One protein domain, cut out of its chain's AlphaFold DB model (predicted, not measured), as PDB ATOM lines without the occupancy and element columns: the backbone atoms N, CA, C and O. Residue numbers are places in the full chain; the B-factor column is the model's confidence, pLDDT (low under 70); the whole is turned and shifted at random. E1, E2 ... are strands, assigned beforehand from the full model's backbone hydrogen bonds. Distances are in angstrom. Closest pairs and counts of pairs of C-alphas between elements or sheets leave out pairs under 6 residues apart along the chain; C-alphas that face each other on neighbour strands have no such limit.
ATOM      1  N   VAL A  28     321.126 417.834 357.882       66.50
ATOM      2  CA  VAL A  28     320.412 419.018 357.387       66.50
ATOM      3  C   VAL A  28     320.651 419.097 355.882       66.50
ATOM      4  O   VAL A  28     321.694 419.555 355.426       66.50
ATOM      5  N   LYS A  29     319.700 418.589 355.095       66.38
ATOM      6  CA  LYS A  29     319.817 418.565 353.630       66.38
ATOM      7  C   LYS A  29     319.547 419.913 352.968       66.38
ATOM      8  O   LYS A  29     319.875 420.066 351.798       66.38
ATOM      9  N   ALA A  30     318.954 420.868 353.680       73.25
ATOM     10  CA  ALA A  30     318.610 422.164 353.120       73.25
ATOM     11  C   ALA A  30     318.718 423.265 354.175       73.25
ATOM     12  O   ALA A  30     318.190 423.137 355.279       73.25
ATOM     13  N   LYS A  31     319.396 424.352 353.811       87.44
ATOM     14  CA  LYS A  31     319.472 425.582 354.591       87.44
ATOM     15  C   LYS A  31     319.331 426.736 353.609       87.44
ATOM     16  O   LYS A  31     320.127 426.834 352.678       87.44
ATOM     17  N   PHE A  32     318.317 427.568 353.805       90.06
ATOM     18  CA  PHE A  32     318.011 428.676 352.907       90.06
ATOM     19  C   PHE A  32     318.188 430.016 353.612       90.06
ATOM     20  O   PHE A  32     317.979 430.123 354.822       90.06
ATOM     21  N   LEU A  33     318.592 431.015 352.838       89.44
ATOM     22  CA  LEU A  33     318.658 432.417 353.218       89.44
ATOM     23  C   LEU A  33     317.750 433.198 352.269       89.44
ATOM     24  O   LEU A  33     317.787 432.965 351.063       89.44
ATOM     25  N   TYR A  34     316.958 434.105 352.832       91.00
ATOM     26  CA  TYR A  34     316.082 435.002 352.088       91.00
ATOM     27  C   TYR A  34     316.598 436.423 352.268       91.00
ATOM     28  O   TYR A  34     316.862 436.828 353.402       91.00
ATOM     29  N   ILE A  35     316.775 437.147 351.167       88.50
ATOM     30  CA  ILE A  35     317.313 438.510 351.156       88.50
ATOM     31  C   ILE A  35     316.297 439.410 350.467       88.50
ATOM     32  O   ILE A  35     315.842 439.092 349.375       88.50
ATOM     33  N   SER A  36     315.930 440.511 351.117       88.44
ATOM     34  CA  SER A  36     315.173 441.588 350.486       88.44
ATOM     35  C   SER A  36     316.143 442.504 349.750       88.44
ATOM     36  O   SER A  36     317.022 443.095 350.384       88.44
ATOM     37  N   SER A  37     315.982 442.599 348.436       83.00
ATOM     38  CA  SER A  37     316.691 443.563 347.599       83.00
ATOM     39  C   SER A  37     315.906 444.876 347.581       83.00
ATOM     40  O   SER A  37     314.687 444.857 347.408       83.00
ATOM     41  N   THR A  38     316.581 445.997 347.845       76.50
ATOM     42  CA  THR A  38     315.952 447.330 347.972       76.50
ATOM     43  C   THR A  38     316.782 448.450 347.339       76.50
ATOM     44  O   THR A  38     316.537 449.621 347.633       76.50
ATOM     45  N   ASP A  39     317.877 448.127 346.648       67.31
ATOM     46  CA  ASP A  39     318.984 449.059 346.403       67.31
ATOM     47  C   ASP A  39     319.170 449.514 344.946       67.31
ATOM     48  O   ASP A  39     320.239 450.022 344.600       67.31
ATOM     49  N   GLY A  40     318.141 449.463 344.102       62.47
ATOM     50  CA  GLY A  40     318.219 449.983 342.730       62.47
ATOM     51  C   GLY A  40     318.725 448.971 341.696       62.47
ATOM     52  O   GLY A  40     319.142 449.381 340.609       62.47
ATOM     53  N   GLY A  41     318.843 447.690 342.065       66.62
ATOM     54  CA  GLY A  41     319.608 446.670 341.337       66.62
ATOM     55  C   GLY A  41     318.909 446.056 340.115       66.62
ATOM     56  O   GLY A  41     317.829 446.462 339.708       66.62
ATOM     57  N   ILE A  42     319.531 445.036 339.503       62.28
ATOM     58  CA  ILE A  42     318.918 444.282 338.383       62.28
ATOM     59  C   ILE A  42     317.702 443.454 338.851       62.28
ATOM     60  O   ILE A  42     316.808 443.202 338.049       62.28
ATOM     61  N   ASP A  43     317.627 443.149 340.150       64.12
ATOM     62  CA  ASP A  43     316.541 442.405 340.800       64.12
ATOM     63  C   ASP A  43     315.914 443.257 341.918       64.12
ATOM     64  O   ASP A  43     315.810 442.850 343.080       64.12
ATOM     65  N   ASP A  44     315.584 444.498 341.568       75.69
ATOM     66  CA  ASP A  44     315.068 445.484 342.510       75.69
ATOM     67  C   ASP A  44     313.685 445.112 343.034       75.69
ATOM     68  O   ASP A  44     312.861 444.546 342.313       75.69
ATOM     69  N   ASP A  45     313.451 445.411 344.308       83.88
ATOM     70  CA  ASP A  45     312.200 445.112 344.998       83.88
ATOM     71  C   ASP A  45     311.786 443.638 344.896       83.88
ATOM     72  O   ASP A  45     310.625 443.286 344.693       83.88
ATOM     73  N   THR A  46     312.752 442.733 345.043       87.81
ATOM     74  CA  THR A  46     312.494 441.290 345.047       87.81
ATOM     75  C   THR A  46     312.987 440.624 346.322       87.81
ATOM     76  O   THR A  46     313.793 441.164 347.087       87.81
ATOM     77  N   ILE A  47     312.471 439.421 346.571       89.44
ATOM     78  CA  ILE A  47     313.000 438.530 347.597       89.44
ATOM     79  C   ILE A  47     313.815 437.446 346.907       89.44
ATOM     80  O   ILE A  47     313.279 436.581 346.209       89.44
ATOM     81  N   GLU A  48     315.115 437.462 347.162       89.94
ATOM     82  CA  GLU A  48     316.053 436.485 346.638       89.94
ATOM     83  C   GLU A  48     316.203 435.294 347.582       89.94
ATOM     84  O   GLU A  48     316.242 435.434 348.809       89.94
ATOM     85  N   ILE A  49     316.329 434.103 347.001       91.31
ATOM     86  CA  ILE A  49     316.479 432.846 347.725       91.31
ATOM     87  C   ILE A  49     317.860 432.269 347.429       91.31
ATOM     88  O   ILE A  49     318.201 431.954 346.284       91.31
ATOM     89  N   TYR A  50     318.628 432.037 348.488       91.50
ATOM     90  CA  TYR A  50     319.944 431.416 348.431       91.50
ATOM     91  C   TYR A  50     319.966 430.095 349.186       91.50
ATOM     92  O   TYR A  50     319.487 429.985 350.314       91.50
ATOM     93  N   ASN A  51     320.597 429.091 348.589       92.12
ATOM     94  CA  ASN A  51     321.001 427.878 349.273       92.12
ATOM     95  C   ASN A  51     322.352 428.108 349.962       92.12
ATOM     96  O   ASN A  51     323.359 428.401 349.315       92.12
ATOM     97  N   ILE A  52     322.359 427.932 351.280       91.69
ATOM     98  CA  ILE A  52     323.511 428.145 352.157       91.69
ATOM     99  C   ILE A  52     323.928 426.859 352.880       91.69
ATOM    100  O   ILE A  52     324.393 426.910 354.021       91.69
ATOM    101  N   ILE A  53     323.773 425.697 352.227       90.44
ATOM    102  CA  ILE A  53     324.369 424.431 352.701       90.44
ATOM    103  C   ILE A  53     325.872 424.622 352.967       90.44
ATOM    104  O   ILE A  53     326.358 424.211 354.017       90.44
ATOM    105  N   ASN A  54     326.579 425.309 352.062       88.31
ATOM    106  CA  ASN A  54     327.953 425.763 352.269       88.31
ATOM    107  C   ASN A  54     327.950 427.279 352.537       88.31
ATOM    108  O   ASN A  54     327.800 428.054 351.595       88.31
ATOM    109  N   PRO A  55     328.132 427.737 353.788       85.69
ATOM    110  CA  PRO A  55     328.014 429.157 354.127       85.69
ATOM    111  C   PRO A  55     329.120 430.026 353.511       85.69
ATOM    112  O   PRO A  55     328.943 431.230 353.377       85.69
ATOM    113  N   THR A  56     330.253 429.430 353.131       91.31
ATOM    114  CA  THR A  56     331.358 430.122 352.453       91.31
ATOM    115  C   THR A  56     331.096 430.365 350.970       91.31
ATOM    116  O   THR A  56     331.759 431.211 350.380       91.31
ATOM    117  N   ASN A  57     330.157 429.631 350.366       90.56
ATOM    118  CA  ASN A  57     329.785 429.786 348.965       90.56
ATOM    119  C   ASN A  57     328.260 429.648 348.803       90.56
ATOM    120  O   ASN A  57     327.782 428.568 348.436       90.56
ATOM    121  N   PRO A  58     327.494 430.706 349.127       90.44
ATOM    122  CA  PRO A  58     326.052 430.730 348.911       90.44
ATOM    123  C   PRO A  58     325.726 430.621 347.415       90.44
ATOM    124  O   PRO A  58     326.357 431.268 346.584       90.44
ATOM    125  N   ILE A  59     324.722 429.813 347.070       92.94
ATOM    126  CA  ILE A  59     324.266 429.632 345.684       92.94
ATOM    127  C   ILE A  59     322.857 430.204 345.557       92.94
ATOM    128  O   ILE A  59     321.954 429.748 346.259       92.94
ATOM    129  N   ARG A  60     322.652 431.175 344.662       91.12
ATOM    130  CA  ARG A  60     321.318 431.712 344.351       91.12
ATOM    131  C   ARG A  60     320.479 430.625 343.679       91.12
ATOM    132  O   ARG A  60     320.934 430.015 342.713       91.12
ATOM    133  N   VAL A  61     319.288 430.355 344.206       93.00
ATOM    134  CA  VAL A  61     318.378 429.320 343.679       93.00
ATOM    135  C   VAL A  61     317.128 429.897 343.025       93.00
ATOM    136  O   VAL A  61     316.517 429.207 342.213       93.00
ATOM    137  N   GLY A  62     316.755 431.137 343.343       90.25
ATOM    138  CA  GLY A  62     315.624 431.805 342.706       90.25
ATOM    139  C   GLY A  62     315.263 433.136 343.354       90.25
ATOM    140  O   GLY A  62     315.948 433.592 344.268       90.25
ATOM    141  N   GLU A  63     314.162 433.711 342.886       89.94
ATOM    142  CA  GLU A  63     313.611 435.001 343.310       89.94
ATOM    143  C   GLU A  63     312.078 434.980 343.222       89.94
ATOM    144  O   GLU A  63     311.505 434.161 342.495       89.94
ATOM    145  N   PHE A  64     311.415 435.867 343.961       88.12
ATOM    146  CA  PHE A  64     309.975 436.108 343.843       88.12
ATOM    147  C   PHE A  64     309.596 437.513 344.328       88.12
ATOM    148  O   PHE A  64     310.387 438.194 344.978       88.12
ATOM    149  N   GLY A  65     308.361 437.932 344.038       84.81
ATOM    150  CA  GLY A  65     307.826 439.231 344.463       84.81
ATOM    151  C   GLY A  65     308.131 440.392 343.513       84.81
ATOM    152  O   GLY A  65     307.735 441.515 343.801       84.81
ATOM    153  N   ALA A  66     308.776 440.121 342.373       82.50
ATOM    154  CA  ALA A  66     309.028 441.118 341.338       82.50
ATOM    155  C   ALA A  66     307.720 441.763 340.854       82.50
ATOM    156  O   ALA A  66     306.824 441.072 340.365       82.50
ATOM    157  N   GLY A  67     307.628 443.087 340.992       79.12
ATOM    158  CA  GLY A  67     306.459 443.886 340.613       79.12
ATOM    159  C   GLY A  67     305.330 443.936 341.648       79.12
ATOM    160  O   GLY A  67     304.440 444.773 341.511       79.12
ATOM    161  N   ASP A  68     305.373 443.087 342.680       84.12
ATOM    162  CA  ASP A  68     304.418 443.106 343.798       84.12
ATOM    163  C   ASP A  68     304.965 443.870 345.014       84.12
ATOM    164  O   ASP A  68     304.198 444.364 345.844       84.12
ATOM    165  N   LEU A  69     306.289 443.927 345.147       84.31
ATOM    166  CA  LEU A  69     306.988 444.633 346.213       84.31
ATOM    167  C   LEU A  69     307.571 445.946 345.671       84.31
ATOM    168  O   LEU A  69     307.845 446.067 344.482       84.31
ATOM    169  N   ASP A  70     307.731 446.917 346.570       84.56
ATOM    170  CA  ASP A  70     308.321 448.240 346.330       84.56
ATOM    171  C   ASP A  70     309.052 448.637 347.624       84.56
ATOM    172  O   ASP A  70     308.428 448.777 348.682       84.56
ATOM    173  N   PHE A  71     310.382 448.687 347.583       82.56
ATOM    174  CA  PHE A  71     311.303 448.870 348.709       82.56
ATOM    175  C   PHE A  71     311.011 447.980 349.940       82.56
ATOM    176  O   PHE A  71     310.677 448.482 351.028       82.56
ATOM    177  N   PRO A  72     311.150 446.641 349.834       83.88
ATOM    178  CA  PRO A  72     310.893 445.725 350.945       83.88
ATOM    179  C   PRO A  72     311.913 445.875 352.091       83.88
ATOM    180  O   PRO A  72     313.002 445.320 352.065       83.88
ATOM    181  N   ASN A  73     311.530 446.566 353.167       83.75
ATOM    182  CA  ASN A  73     312.418 446.852 354.309       83.75
ATOM    183  C   ASN A  73     312.407 445.795 355.435       83.75
ATOM    184  O   ASN A  73     313.147 445.919 356.413       83.75
ATOM    185  N   GLY A  74     311.542 444.780 355.365       83.31
ATOM    186  CA  GLY A  74     311.392 443.802 356.442       83.31
ATOM    187  C   GLY A  74     310.827 442.468 355.972       83.31
ATOM    188  O   GLY A  74     309.965 442.419 355.101       83.31
ATOM    189  N   LEU A  75     311.301 441.383 356.590       86.62
ATOM    190  CA  LEU A  75     310.896 440.012 356.286       86.62
ATOM    191  C   LEU A  75     310.588 439.247 357.576       86.62
ATOM    192  O   LEU A  75     311.382 439.242 358.517       86.62
ATOM    193  N   ALA A  76     309.446 438.563 357.596       87.56
ATOM    194  CA  ALA A  76     309.068 437.642 358.659       87.56
ATOM    195  C   ALA A  76     308.923 436.234 358.078       87.56
ATOM    196  O   ALA A  76     308.129 436.008 357.167       87.56
TER     197      ALA A  76
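This is residues 28 to 76 of the 86 residues of an uncharacterized protein of Bacillus wiedmannii (UniProt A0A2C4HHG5). Little of this domain is regular structure: a small sheet of three strands, E1, E2 and E3, forms a meander, each strand the antiparallel neighbour of the one before, and residues 65 to 76 pass across one end of it, from the E3 side to the E1 side. The printed part has 49 residues, 16 of them in named elements, with no named helix; the class is all strand, in the order E1, E2, E3. It is only just compact, close to loose, with a radius of gyration of the C-alphas of 11.5 A and spans of 33 by 22 by 14 A.

E1, residues 32 to 36, and E2, residues 47 to 51, form an antiparallel hairpin at 156 degrees, with N 33 and O 50 2.9 A apart. E2 and E3, residues 59 to 64, form another at 153 degrees, with N 49 and O 62 2.8 A apart. E1 and E3 are edge strands.

E1 begins at C-alpha 32 (318.011, 428.676, 352.907) and is 13.4 A long. E2 is 13.4 A long. E3 is 15.8 A long and ends at C-alpha 64 (309.975, 436.108, 343.843).

The C-alphas farthest apart, of Val 28 and Gly 40, are 34.3 A apart. The printed part has no cut, and both links are short. Residues 28 to 29 and 39 to 43 have pLDDT under 70.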